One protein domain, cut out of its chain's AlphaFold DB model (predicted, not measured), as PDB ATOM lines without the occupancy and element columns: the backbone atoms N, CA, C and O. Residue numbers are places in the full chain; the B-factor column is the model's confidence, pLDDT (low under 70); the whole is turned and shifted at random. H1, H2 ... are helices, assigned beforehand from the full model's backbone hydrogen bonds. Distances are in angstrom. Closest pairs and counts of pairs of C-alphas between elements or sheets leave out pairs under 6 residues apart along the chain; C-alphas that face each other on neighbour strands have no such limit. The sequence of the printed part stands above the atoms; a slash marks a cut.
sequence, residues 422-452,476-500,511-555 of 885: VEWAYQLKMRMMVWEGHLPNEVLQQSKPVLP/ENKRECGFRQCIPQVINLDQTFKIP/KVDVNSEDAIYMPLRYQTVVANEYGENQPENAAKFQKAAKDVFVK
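Overview. This is residues 422 to 452, 476 to 500 and 511 to 555 of the 885 residues of an uncharacterized protein of Diploscapter pachys (UniProt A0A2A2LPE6). Three helices, H1, H4 and H6, form a triangular helical body, with short H2 beside H1, and short H3 and H5 at the two ends of H4. Beyond this body runs a long stretch with no named element, residues 476 to 500, whose residues 476 to 481 and 491 to 500 stick out free. The printed part has 101 residues with six named helices, H1 to H6 in chain order, and no named strand; the class is all helix, with 51 residues in helices. The whole is loose, with a radius of gyration of the C-alphas of 15.9 A and spans of 46 by 36 by 29 A.

Along the chain. Find C-alpha 422 at (110.956, 144.593, 79.448); from there H1 runs 20.8 A to residue 436. H2 follows at residues 440 to 443. After the two cuts, look for H3 at residues 517 to 521, then H4 at residues 523 to 537, 20.5 A long. H5 is residues 539 to 542, and H6, residues 547 to 554, runs 10.7 A to C-alpha 554 at (102.320, 156.218, 83.681).

Arrangement. Start at H1, a hub with H4. H4 touches H1 with residues 523 to 528 alone, closest at the C-alphas of Arg 431 and Gln 527, 5.9 A, only just about perpendicular at 72 degrees. H6 touches H1 at Gln 427 and Phe 553, closest C-alphas 5.2 A apart, about perpendicular at 76 degrees. H1 touches H2 with residues 430 to 434 alone, closest at C-alphas 434 and 440, 6.0 A. H3 and H4 only just touch, only at the corner, with 3 pairs of C-alphas within 8 A, closest at 518 and 526, 5.5 A. H4 and H5 touch only at the corner, closest at C-alphas 535 and 542, 4.7 A. H1 and H3 are apart. Every O i to N i+4 pair is within hydrogen-bond range in H1, H3 and H6, and 8 of 11 in H4; H2 and H5 are too short for such a pair.

Size, cuts and confidence. Look across the cuts: C-alphas 452 and 476 are 26.2 A apart, and 500 and 511 are 19.3 A apart. Of the links printed whole, none is long. Confidence is low, under 70, at residues 446 to 452, 476 to 482, 493 to 500 and 511 to 514.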
ATOM      1  N   VAL A 422     109.977 143.677  80.052       88.38
ATOM      2  CA  VAL A 422     110.956 144.593  79.448       88.38
ATOM      3  C   VAL A 422     110.426 146.026  79.481       88.38
ATOM      4  O   VAL A 422     111.131 146.943  79.910       88.38
ATOM      5  N   GLU A 423     109.162 146.221  79.103       89.19
ATOM      6  CA  GLU A 423     108.441 147.494  79.213       89.19
ATOM      7  C   GLU A 423     108.339 147.941  80.683       89.19
ATOM      8  O   GLU A 423     108.588 149.109  81.005       89.19
ATOM      9  N   TRP A 424     108.061 147.009  81.604       93.44
ATOM     10  CA  TRP A 424     108.087 147.274  83.043       93.44
ATOM     11  C   TRP A 424     109.498 147.592  83.559       93.44
ATOM     12  O   TRP A 424     109.665 148.578  84.280       93.44
ATOM     13  N   ALA A 425     110.534 146.841  83.169       91.25
ATOM     14  CA  ALA A 425     111.911 147.145  83.572       91.25
ATOM     15  C   ALA A 425     112.362 148.528  83.060       91.25
ATOM     16  O   ALA A 425     113.047 149.270  83.774       91.25
ATOM     17  N   TYR A 426     111.923 148.927  81.861       90.62
ATOM     18  CA  TYR A 426     112.145 150.270  81.329       90.62
ATOM     19  C   TYR A 426     111.364 151.350  82.102       90.62
ATOM     20  O   TYR A 426     111.932 152.396  82.428       90.62
ATOM     21  N   GLN A 427     110.111 151.092  82.494       93.62
ATOM     22  CA  GLN A 427     109.363 151.975  83.397       93.62
ATOM     23  C   GLN A 427     110.077 152.141  84.748       93.62
ATOM     24  O   GLN A 427     110.285 153.273  85.194       93.62
ATOM     25  N   LEU A 428     110.486 151.038  85.386       94.50
ATOM     26  CA  LEU A 428     111.207 151.036  86.660       94.50
ATOM     27  C   LEU A 428     112.501 151.855  86.552       94.50
ATOM     28  O   LEU A 428     112.806 152.666  87.427       94.50
ATOM     29  N   LYS A 429     113.228 151.709  85.436       91.94
ATOM     30  CA  LYS A 429     114.408 152.516  85.111       91.94
ATOM     31  C   LYS A 429     114.099 154.009  85.033       91.94
ATOM     32  O   LYS A 429     114.827 154.793  85.638       91.94
ATOM     33  N   MET A 430     113.037 154.410  84.335       90.88
ATOM     34  CA  MET A 430     112.644 155.820  84.247       90.88
ATOM     35  C   MET A 430     112.203 156.388  85.603       90.88
ATOM     36  O   MET A 430     112.695 157.443  86.001       90.88
ATOM     37  N   ARG A 431     111.331 155.686  86.343       92.19
ATOM     38  CA  ARG A 431     110.860 156.121  87.672       92.19
ATOM     39  C   ARG A 431     112.022 156.258  88.658       92.19
ATOM     40  O   ARG A 431     112.100 157.262  89.360       92.19
ATOM     41  N   MET A 432     112.983 155.330  88.651       90.12
ATOM     42  CA  MET A 432     114.199 155.472  89.460       90.12
ATOM     43  C   MET A 432     115.027 156.705  89.089       90.12
ATOM     44  O   MET A 432     115.487 157.383  89.996       90.12
ATOM     45  N   MET A 433     115.198 157.039  87.805       87.12
ATOM     46  CA  MET A 433     115.951 158.247  87.433       87.12
ATOM     47  C   MET A 433     115.281 159.525  87.969       87.12
ATOM     48  O   MET A 433     115.974 160.379  88.518       87.12
ATOM     49  N   VAL A 434     113.948 159.637  87.905       88.00
ATOM     50  CA  VAL A 434     113.240 160.793  88.494       88.00
ATOM     51  C   VAL A 434     113.404 160.828  90.023       88.00
ATOM     52  O   VAL A 434     113.753 161.871  90.573       88.00
ATOM     53  N   TRP A 435     113.271 159.686  90.712       87.69
ATOM     54  CA  TRP A 435     113.468 159.598  92.169       87.69
ATOM     55  C   TRP A 435     114.913 159.909  92.608       87.69
ATOM     56  O   TRP A 435     115.128 160.510  93.660       87.69
ATOM     57  N   GLU A 436     115.911 159.562  91.791       82.38
ATOM     58  CA  GLU A 436     117.314 159.937  92.010       82.38
ATOM     59  C   GLU A 436     117.576 161.446  91.861       82.38
ATOM     60  O   GLU A 436     118.586 161.930  92.373       82.38
ATOM     61  N   GLY A 437     116.668 162.187  91.215       78.81
ATOM     62  CA  GLY A 437     116.728 163.641  91.053       78.81
ATOM     63  C   GLY A 437     116.898 164.136  89.613       78.81
ATOM     64  O   GLY A 437     117.091 165.335  89.425       78.81
ATOM     65  N   HIS A 438     116.835 163.263  88.600       82.50
ATOM     66  CA  HIS A 438     116.799 163.704  87.200       82.50
ATOM     67  C   HIS A 438     115.464 164.392  86.883       82.50
ATOM     68  O   HIS A 438     114.410 163.978  87.372       82.50
ATOM     69  N   LEU A 439     115.476 165.410  86.018       82.06
ATOM     70  CA  LEU A 439     114.239 166.099  85.650       82.06
ATOM     71  C   LEU A 439     113.350 165.181  84.786       82.06
ATOM     72  O   LEU A 439     113.861 164.551  83.853       82.06
ATOM     73  N   PRO A 440     112.013 165.147  84.985       85.88
ATOM     74  CA  PRO A 440     111.109 164.361  84.136       85.88
ATOM     75  C   PRO A 440     111.261 164.676  82.639       85.88
ATOM     76  O   PRO A 440     111.149 163.791  81.798       85.88
ATOM     77  N   ASN A 441     111.600 165.926  82.309       84.19
ATOM     78  CA  ASN A 441     111.872 166.384  80.947       84.19
ATOM     79  C   ASN A 441     113.107 165.743  80.294       84.19
ATOM     80  O   ASN A 441     113.143 165.603  79.077       84.19
ATOM     81  N   GLU A 442     114.118 165.371  81.078       83.12
ATOM     82  CA  GLU A 442     115.308 164.669  80.583       83.12
ATOM     83  C   GLU A 442     114.994 163.182  80.399       83.12
ATOM     84  O   GLU A 442     115.298 162.599  79.362       83.12
ATOM     85  N   VAL A 443     114.315 162.589  81.385       85.06
ATOM     86  CA  VAL A 443     113.944 161.166  81.402       85.06
ATOM     87  C   VAL A 443     112.966 160.803  80.277       85.06
ATOM     88  O   VAL A 443     113.103 159.741  79.671       85.06
ATOM     89  N   LEU A 444     112.004 161.678  79.966       84.88
ATOM     90  CA  LEU A 444     110.957 161.442  78.960       84.88
ATOM     91  C   LEU A 444     111.326 161.941  77.543       84.88
ATOM     92  O   LEU A 444     110.487 161.900  76.639       84.88
ATOM     93  N   GLN A 445     112.572 162.380  77.319       78.75
ATOM     94  CA  GLN A 445     113.121 162.754  76.006       78.75
ATOM     95  C   GLN A 445     114.233 161.779  75.563       78.75
ATOM     96  O   GLN A 445     115.415 162.121  75.599       78.75
ATOM     97  N   GLN A 446     113.882 160.590  75.047       64.00
ATOM     98  CA  GLN A 446     114.878 159.595  74.580       64.00
ATOM     99  C   GLN A 446     115.842 160.119  73.491       64.00
ATOM    100  O   GLN A 446     116.885 159.522  73.243       64.00
ATOM    101  N   SER A 447     115.513 161.237  72.836       57.72
ATOM    102  CA  SER A 447     116.344 161.919  71.833       57.72
ATOM    103  C   SER A 447     117.677 162.473  72.359       57.72
ATOM    104  O   SER A 447     118.471 162.975  71.565       57.72
ATOM    105  N   LYS A 448     117.936 162.419  73.672       57.81
ATOM    106  CA  LYS A 448     119.241 162.726  74.269       57.81
ATOM    107  C   LYS A 448     119.609 161.651  75.297       57.81
ATOM    108  O   LYS A 448     118.730 161.199  76.028       57.81
ATOM    109  N   PRO A 449     120.891 161.260  75.415       60.00
ATOM    110  CA  PRO A 449     121.326 160.469  76.555       60.00
ATOM    111  C   PRO A 449     121.156 161.308  77.826       60.00
ATOM    112  O   PRO A 449     121.672 162.425  77.907       60.00
ATOM    113  N   VAL A 450     120.445 160.769  78.816       63.31
ATOM    114  CA  VAL A 450     120.365 161.373  80.151       63.31
ATOM    115  C   VAL A 450     121.781 161.401  80.726       63.31
ATOM    116  O   VAL A 450     122.377 160.349  80.971       63.31
ATOM    117  N   LEU A 451     122.345 162.601  80.893       57.56
ATOM    118  CA  LEU A 451     123.650 162.767  81.529       57.56
ATOM    119  C   LEU A 451     123.557 162.249  82.968       57.56
ATOM    120  O   LEU A 451     122.571 162.558  83.637       57.56
ATOM    121  N   PRO A 452     124.542 161.481  83.468       58.19
ATOM    122  CA  PRO A 452     124.524 161.039  84.855       58.19
ATOM    123  C   PRO A 452     124.495 162.263  85.772       58.19
ATOM    124  O   PRO A 452     125.218 163.230  85.524       58.19
ATOM    125  N   GLU A 476     141.393 152.786 104.470       36.12
ATOM    126  CA  GLU A 476     140.328 152.085 103.741       36.12
ATOM    127  C   GLU A 476     139.630 151.091 104.693       36.12
ATOM    128  O   GLU A 476     139.906 149.890 104.710       36.12
ATOM    129  N   ASN A 477     138.726 151.594 105.536       42.56
ATOM    130  CA  ASN A 477     137.790 150.745 106.259       42.56
ATOM    131  C   ASN A 477     136.991 149.960 105.213       42.56
ATOM    132  O   ASN A 477     136.214 150.551 104.472       42.56
ATOM    133  N   LYS A 478     137.183 148.636 105.149       47.16
ATOM    134  CA  LYS A 478     136.501 147.777 104.162       47.16
ATOM    135  C   LYS A 478     134.985 147.668 104.376       47.16
ATOM    136  O   LYS A 478     134.284 147.225 103.476       47.16
ATOM    137  N   ARG A 479     134.483 148.050 105.556       52.72
ATOM    138  CA  ARG A 479     133.049 148.294 105.784       52.72
ATOM    139  C   ARG A 479     132.614 149.464 104.908       52.72
ATOM    140  O   ARG A 479     133.351 150.437 104.819       52.72
ATOM    141  N   GLU A 480     131.426 149.409 104.312       53.62
ATOM    142  CA  GLU A 480     130.970 150.382 103.302       53.62
ATOM    143  C   GLU A 480     130.570 151.764 103.891       53.62
ATOM    144  O   GLU A 480     129.529 152.330 103.569       53.62
ATOM    145  N   CYS A 481     131.414 152.331 104.763       54.50
ATOM    146  CA  CYS A 481     131.299 153.637 105.407       54.50
ATOM    147  C   CYS A 481     131.398 154.769 104.366       54.50
ATOM    148  O   CYS A 481     132.478 155.323 104.130       54.50
ATOM    149  N   GLY A 482     130.268 155.142 103.767       60.66
ATOM    150  CA  GLY A 482     130.187 156.051 102.618       60.66
ATOM    151  C   GLY A 482     129.387 155.473 101.448       60.66
ATOM    152  O   GLY A 482     129.583 155.894 100.310       60.66
ATOM    153  N   PHE A 483     128.515 154.499 101.715       73.75
ATOM    154  CA  PHE A 483     127.717 153.756 100.747       73.75
ATOM    155  C   PHE A 483     126.880 154.664  99.827       73.75
ATOM    156  O   PHE A 483     125.970 155.361 100.275       73.75
ATOM    157  N   ARG A 484     127.166 154.627  98.517       74.69
ATOM    158  CA  ARG A 484     126.506 155.478  97.501       74.69
ATOM    159  C   ARG A 484     125.452 154.750  96.652       74.69
ATOM    160  O   ARG A 484     124.799 155.382  95.827       74.69
ATOM    161  N   GLN A 485     125.247 153.439  96.835       80.81
ATOM    162  CA  GLN A 485     124.237 152.654  96.095       80.81
ATOM    163  C   GLN A 485     122.844 152.736  96.759       80.81
ATOM    164  O   GLN A 485     122.144 151.742  96.903       80.81
ATOM    165  N   CYS A 486     122.433 153.935  97.170       83.00
ATOM    166  CA  CYS A 486     121.138 154.219  97.797       83.00
ATOM    167  C   CYS A 486     120.495 155.477  97.188       83.00
ATOM    168  O   CYS A 486     121.095 156.142  96.337       83.00
ATOM    169  N   ILE A 487     119.266 155.790  97.606       81.44
ATOM    170  CA  ILE A 487     118.543 157.007  97.216       81.44
ATOM    171  C   ILE A 487     118.096 157.756  98.489       81.44
ATOM    172  O   ILE A 487     117.432 157.148  99.332       81.44
ATOM    173  N   PRO A 488     118.435 159.052  98.641       75.00
ATOM    174  CA  PRO A 488     119.506 159.765  97.935       75.00
ATOM    175  C   PRO A 488     120.898 159.178  98.252       75.00
ATOM    176  O   PRO A 488     121.121 158.614  99.322       75.00
ATOM    177  N   GLN A 489     121.853 159.339  97.327       72.44
ATOM    178  CA  GLN A 489     123.211 158.762  97.430       72.44
ATOM    179  C   GLN A 489     124.033 159.305  98.616       72.44
ATOM    180  O   GLN A 489     124.999 158.679  99.056       72.44
ATOM    181  N   VAL A 490     123.664 160.485  99.113       70.38
ATOM    182  CA  VAL A 490     124.257 161.188 100.255       70.38
ATOM    183  C   VAL A 490     123.103 161.646 101.141       70.38
ATOM    184  O   VAL A 490     122.054 162.019 100.619       70.38
ATOM    185  N   ILE A 491     123.291 161.636 102.461       70.06
ATOM    186  CA  ILE A 491     122.320 162.199 103.407       70.06
ATOM    187  C   ILE A 491     122.128 163.689 103.074       70.06
ATOM    188  O   ILE A 491     123.076 164.480 103.174       70.06
ATOM    189  N   ASN A 492     120.913 164.064 102.663       70.56
ATOM    190  CA  ASN A 492     120.491 165.460 102.581       70.56
ATOM    191  C   ASN A 492     120.547 166.042 103.994       70.56
ATOM    192  O   ASN A 492     120.122 165.386 104.936       70.56
ATOM    193  N   LEU A 493     121.058 167.258 104.157       64.25
ATOM    194  CA  LEU A 493     121.123 167.905 105.467       64.25
ATOM    195  C   LEU A 493     120.774 169.372 105.331       64.25
ATOM    196  O   LEU A 493     121.297 170.055 104.443       64.25
ATOM    197  N   ASP A 494     119.970 169.861 106.269       60.12
ATOM    198  CA  ASP A 494     119.733 171.288 106.412       60.12
ATOM    199  C   ASP A 494     121.015 171.950 106.905       60.12
ATOM    200  O   ASP A 494     121.362 171.989 108.091       60.12
ATOM    201  N   GLN A 495     121.748 172.473 105.931       52.16
ATOM    202  CA  GLN A 495     122.752 173.496 106.120       52.16
ATOM    203  C   GLN A 495     122.034 174.782 106.552       52.16
ATOM    204  O   GLN A 495     121.784 175.676 105.748       52.16
ATOM    205  N   THR A 496     121.746 174.897 107.848       44.62
ATOM    206  CA  THR A 496     121.284 176.138 108.496       44.62
ATOM    207  C   THR A 496     122.279 177.300 108.342       44.62
ATOM    208  O   THR A 496     121.925 178.451 108.567       44.62
ATOM    209  N   PHE A 497     123.501 177.001 107.886       42.66
ATOM    210  CA  PHE A 497     124.539 177.942 107.463       42.66
ATOM    211  C   PHE A 497     124.675 178.082 105.933       42.66
ATOM    212  O   PHE A 497     125.739 178.478 105.455       42.66
ATOM    213  N   LYS A 498     123.643 177.769 105.129       38.41
ATOM    214  CA  LYS A 498     123.625 178.231 103.732       38.41
ATOM    215  C   LYS A 498     123.655 179.756 103.737       38.41
ATOM    216  O   LYS A 498     122.678 180.396 104.114       38.41
ATOM    217  N   ILE A 499     124.763 180.322 103.258       41.50
ATOM    218  CA  ILE A 499     124.761 181.672 102.693       41.50
ATOM    219  C   ILE A 499     123.595 181.689 101.690       41.50
ATOM    220  O   ILE A 499     123.551 180.792 100.840       41.50
ATOM    221  N   PRO A 500     122.616 182.607 101.814       38.84
ATOM    222  CA  PRO A 500     121.432 182.588 100.965       38.84
ATOM    223  C   PRO A 500     121.879 182.661  99.508       38.84
ATOM    224  O   PRO A 500     122.632 183.563  99.139       38.84
ATOM    225  N   LYS A 511     107.558 171.508  95.491       44.00
ATOM    226  CA  LYS A 511     106.214 171.872  95.986       44.00
ATOM    227  C   LYS A 511     105.214 170.705  96.002       44.00
ATOM    228  O   LYS A 511     104.149 170.864  96.586       44.00
ATOM    229  N   VAL A 512     105.580 169.562  95.417       54.00
ATOM    230  CA  VAL A 512     104.868 168.276  95.541       54.00
ATOM    231  C   VAL A 512     104.757 167.898  97.026       54.00
ATOM    232  O   VAL A 512     105.725 168.108  97.764       54.00
ATOM    233  N   ASP A 513     103.632 167.332  97.476       61.66
ATOM    234  CA  ASP A 513     103.414 167.003  98.897       61.66
ATOM    235  C   ASP A 513     104.322 165.862  99.391       61.66
ATOM    236  O   ASP A 513     103.998 164.670  99.328       61.66
ATOM    237  N   VAL A 514     105.471 166.258  99.942       67.12
ATOM    238  CA  VAL A 514     106.491 165.370 100.503       67.12
ATOM    239  C   VAL A 514     105.923 164.446 101.586       67.12
ATOM    240  O   VAL A 514     106.452 163.345 101.734       67.12
ATOM    241  N   ASN A 515     104.865 164.839 102.303       71.06
ATOM    242  CA  ASN A 515     104.291 164.078 103.417       71.06
ATOM    243  C   ASN A 515     103.071 163.221 103.019       71.06
ATOM    244  O   ASN A 515     102.476 162.572 103.877       71.06
ATOM    245  N   SER A 516     102.744 163.135 101.727       80.75
ATOM    246  CA  SER A 516     101.766 162.168 101.213       80.75
ATOM    247  C   SER A 516     102.176 160.710 101.499       80.75
ATOM    248  O   SER A 516     103.359 160.359 101.476       80.75
ATOM    249  N   GLU A 517     101.198 159.824 101.733       81.38
ATOM    250  CA  GLU A 517     101.454 158.399 102.025       81.38
ATOM    251  C   GLU A 517     102.270 157.715 100.914       81.38
ATOM    252  O   GLU A 517     103.199 156.953 101.201       81.38
ATOM    253  N   ASP A 518     102.005 158.062  99.651       84.12
ATOM    254  CA  ASP A 518     102.775 157.601  98.492       84.12
ATOM    255  C   ASP A 518     104.250 158.032  98.576       84.12
ATOM    256  O   ASP A 518     105.153 157.227  98.342       84.12
ATOM    257  N   ALA A 519     104.540 159.273  98.978       84.31
ATOM    258  CA  ALA A 519     105.913 159.732  99.176       84.31
ATOM    259  C   ALA A 519     106.607 159.053 100.375       84.31
ATOM    260  O   ALA A 519     107.840 158.928 100.385       84.31
ATOM    261  N   ILE A 520     105.846 158.602 101.381       86.25
ATOM    262  CA  ILE A 520     106.338 157.984 102.625       86.25
ATOM    263  C   ILE A 520     106.555 156.464 102.487       86.25
ATOM    264  O   ILE A 520     107.550 155.960 103.017       86.25
ATOM    265  N   TYR A 521     105.723 155.747 101.724       88.00
ATOM    266  CA  TYR A 521     105.770 154.276 101.612       88.00
ATOM    267  C   TYR A 521     105.911 153.735 100.180       88.00
ATOM    268  O   TYR A 521     106.304 152.579 100.004       88.00
ATOM    269  N   MET A 522     105.615 154.540  99.154       90.44
ATOM    270  CA  MET A 522     105.561 154.113  97.747       90.44
ATOM    271  C   MET A 522     106.330 155.043  96.784       90.44
ATOM    272  O   MET A 522     105.800 155.453  95.740       90.44
ATOM    273  N   PRO A 523     107.601 155.384  97.085       89.94
ATOM    274  CA  PRO A 523     108.319 156.451  96.395       89.94
ATOM    275  C   PRO A 523     108.525 156.215  94.892       89.94
ATOM    276  O   PRO A 523     108.805 157.180  94.189       89.94
ATOM    277  N   LEU A 524     108.374 154.988  94.371       91.00
ATOM    278  CA  LEU A 524     108.435 154.718  92.930       91.00
ATOM    279  C   LEU A 524     107.118 155.045  92.213       91.00
ATOM    280  O   LEU A 524     107.164 155.709  91.177       91.00
ATOM    281  N   ARG A 525     105.949 154.640  92.747       89.69
ATOM    282  CA  ARG A 525     104.645 155.054  92.176       89.69
ATOM    283  C   ARG A 525     104.489 156.570  92.237       89.69
ATOM    284  O   ARG A 525     104.067 157.163  91.243       89.69
ATOM    285  N   TYR A 526     104.917 157.187  93.338       90.50
ATOM    286  CA  TYR A 526     104.865 158.635  93.560       90.50
ATOM    287  C   TYR A 526     105.537 159.466  92.452       90.50
ATOM    288  O   TYR A 526     105.086 160.569  92.147       90.50
ATOM    289  N   GLN A 527     106.550 158.933  91.754       90.75
ATOM    290  CA  GLN A 527     107.180 159.640  90.625       90.75
ATOM    291  C   GLN A 527     106.211 159.918  89.464       90.75
ATOM    292  O   GLN A 527     106.450 160.822  88.666       90.75
ATOM    293  N   THR A 528     105.094 159.187  89.390       87.94
ATOM    294  CA  THR A 528     103.979 159.465  88.469       87.94
ATOM    295  C   THR A 528     103.313 160.806  88.789       87.94
ATOM    296  O   THR A 528     103.034 161.577  87.875       87.94
ATOM    297  N   VAL A 529     103.121 161.115  90.078       87.75
ATOM    298  CA  VAL A 529     102.597 162.406  90.555       87.75
ATOM    299  C   VAL A 529     103.607 163.512  90.248       87.75
ATOM    300  O   VAL A 529     103.269 164.467  89.556       87.75
ATOM    301  N   VAL A 530     104.875 163.317  90.635       85.50
ATOM    302  CA  VAL A 530     105.979 164.266  90.382       85.50
ATOM    303  C   VAL A 530     106.101 164.625  88.893       85.50
ATOM    304  O   VAL A 530     106.248 165.796  88.549       85.50
ATOM    305  N   ALA A 531     106.021 163.643  87.988       85.25
ATOM    306  CA  ALA A 531     106.119 163.880  86.546       85.25
ATOM    307  C   ALA A 531     104.880 164.575  85.951       85.25
ATOM    308  O   ALA A 531     105.018 165.344  84.995       85.25
ATOM    309  N   ASN A 532     103.686 164.325  86.502       85.00
ATOM    310  CA  ASN A 532     102.459 165.004  86.091       85.00
ATOM    311  C   ASN A 532     102.445 166.462  86.575       85.00
ATOM    312  O   ASN A 532     102.317 167.355  85.741       85.00
ATOM    313  N   GLU A 533     102.696 166.717  87.864       83.69
ATOM    314  CA  GLU A 533     102.795 168.077  88.415       83.69
ATOM    315  C   GLU A 533     103.887 168.898  87.723       83.69
ATOM    316  O   GLU A 533     103.667 170.056  87.372       83.69
ATOM    317  N   TYR A 534     105.062 168.316  87.466       81.62
ATOM    318  CA  TYR A 534     106.111 168.989  86.697       81.62
ATOM    319  C   TYR A 534     105.633 169.350  85.276       81.62
ATOM    320  O   TYR A 534     105.953 170.425  84.767       81.62
ATOM    321  N   GLY A 535     104.834 168.485  84.643       79.62
ATOM    322  CA  GLY A 535     104.242 168.747  83.332       79.62
ATOM    323  C   GLY A 535     103.189 169.864  83.341       79.62
ATOM    324  O   GLY A 535     103.151 170.668  82.413       79.62
ATOM    325  N   GLU A 536     102.378 169.950  84.397       82.25
ATOM    326  CA  GLU A 536     101.398 171.027  84.603       82.25
ATOM    327  C   GLU A 536     102.076 172.372  84.906       82.25
ATOM    328  O   GLU A 536     101.682 173.402  84.364       82.25
ATOM    329  N   ASN A 537     103.150 172.362  85.704       81.25
ATOM    330  CA  ASN A 537     103.940 173.554  86.024       81.25
ATOM    331  C   ASN A 537     104.839 174.025  84.860       81.25
ATOM    332  O   ASN A 537     105.226 175.194  84.828       81.25
ATOM    333  N   GLN A 538     105.194 173.153  83.906       80.56
ATOM    334  CA  GLN A 538     105.999 173.503  82.724       80.56
ATOM    335  C   GLN A 538     105.425 172.918  81.416       80.56
ATOM    336  O   GLN A 538     106.044 172.035  80.810       80.56
ATOM    337  N   PRO A 539     104.294 173.444  80.900       77.50
ATOM    338  CA  PRO A 539     103.636 172.908  79.704       77.50
ATOM    339  C   PRO A 539     104.525 172.937  78.448       77.50
ATOM    340  O   PRO A 539     104.482 172.010  77.641       77.50
ATOM    341  N   GLU A 540     105.404 173.935  78.300       78.88
ATOM    342  CA  GLU A 540     106.375 174.003  77.192       78.88
ATOM    343  C   GLU A 540     107.437 172.892  77.227       78.88
ATOM    344  O   GLU A 540     108.049 172.581  76.204       78.88
ATOM    345  N   ASN A 541     107.695 172.306  78.398       76.62
ATOM    346  CA  ASN A 541     108.569 171.145  78.549       76.62
ATOM    347  C   ASN A 541     107.767 169.841  78.468       76.62
ATOM    348  O   ASN A 541     108.199 168.921  77.782       76.62
ATOM    349  N   ALA A 542     106.552 169.800  79.025       72.81
ATOM    350  CA  ALA A 542     105.617 168.688  78.838       72.81
ATOM    351  C   ALA A 542     105.330 168.391  77.354       72.81
ATOM    352  O   ALA A 542     105.276 167.229  76.954       72.81
ATOM    353  N   ALA A 543     105.229 169.429  76.518       75.62
ATOM    354  CA  ALA A 543     105.057 169.313  75.068       75.62
ATOM    355  C   ALA A 543     106.239 168.636  74.338       75.62
ATOM    356  O   ALA A 543     106.094 168.228  73.187       75.62
ATOM    357  N   LYS A 544     107.405 168.512  74.989       79.06
ATOM    358  CA  LYS A 544     108.606 167.843  74.459       79.06
ATOM    359  C   LYS A 544     108.697 166.376  74.894       79.06
ATOM    360  O   LYS A 544     109.564 165.660  74.395       79.06
ATOM    361  N   PHE A 545     107.838 165.916  75.810       83.19
ATOM    362  CA  PHE A 545     107.833 164.524  76.259       83.19
ATOM    363  C   PHE A 545     107.457 163.608  75.093       83.19
ATOM    364  O   PHE A 545     106.453 163.820  74.409       83.19
ATOM    365  N   GLN A 546     108.230 162.546  74.883       82.12
ATOM    366  CA  GLN A 546     107.882 161.556  73.875       82.12
ATOM    367  C   GLN A 546     106.673 160.753  74.347       82.12
ATOM    368  O   GLN A 546     106.713 160.144  75.417       82.12
ATOM    369  N   LYS A 547     105.606 160.726  73.535       83.38
ATOM    370  CA  LYS A 547     104.336 160.094  73.916       83.38
ATOM    371  C   LYS A 547     104.532 158.655  74.408       83.38
ATOM    372  O   LYS A 547     104.113 158.353  75.513       83.38
ATOM    373  N   ALA A 548     105.249 157.814  73.658       83.50
ATOM    374  CA  ALA A 548     105.507 156.427  74.051       83.50
ATOM    375  C   ALA A 548     106.245 156.305  75.402       83.50
ATOM    376  O   ALA A 548     105.880 155.473  76.226       83.50
ATOM    377  N   ALA A 549     107.236 157.165  75.669       84.94
ATOM    378  CA  ALA A 549     107.932 157.176  76.956       84.94
ATOM    379  C   ALA A 549     107.001 157.607  78.101       84.94
ATOM    380  O   ALA A 549     107.033 156.994  79.166       84.94
ATOM    381  N   LYS A 550     106.132 158.610  77.883       86.62
ATOM    382  CA  LYS A 550     105.117 159.022  78.870       86.62
ATOM    383  C   LYS A 550     104.086 157.918  79.116       86.62
ATOM    384  O   LYS A 550     103.813 157.615  80.273       86.62
ATOM    385  N   ASP A 551     103.550 157.317  78.056       87.94
ATOM    386  CA  ASP A 551     102.546 156.251  78.122       87.94
ATOM    387  C   ASP A 551     103.088 155.060  78.941       87.94
ATOM    388  O   ASP A 551     102.435 154.622  79.887       87.94
ATOM    389  N   VAL A 552     104.330 154.622  78.682       88.69
ATOM    390  CA  VAL A 552     105.014 153.596  79.498       88.69
ATOM    391  C   VAL A 552     105.276 154.079  80.928       88.69
ATOM    392  O   VAL A 552     105.090 153.313  81.871       88.69
ATOM    393  N   PHE A 553     105.681 155.337  81.137       90.50
ATOM    394  CA  PHE A 553     105.978 155.876  82.472       90.50
ATOM    395  C   PHE A 553     104.764 155.857  83.412       90.50
ATOM    396  O   PHE A 553     104.915 155.550  84.598       90.50
ATOM    397  N   VAL A 554     103.569 156.162  82.895       90.56
ATOM    398  CA  VAL A 554     102.320 156.218  83.681       90.56
ATOM    399  C   VAL A 554     101.560 154.888  83.741       90.56
ATOM    400  O   VAL A 554     100.649 154.768  84.555       90.56
ATOM    401  N   LYS A 555     101.922 153.893  82.917       90.62
ATOM    402  CA  LYS A 555     101.229 152.596  82.823       90.62
ATOM    403  C   LYS A 555     101.102 151.895  84.182       90.62
ATOM    404  O   LYS A 555     102.067 151.803  84.944       90.62
TER     405      LYS A 555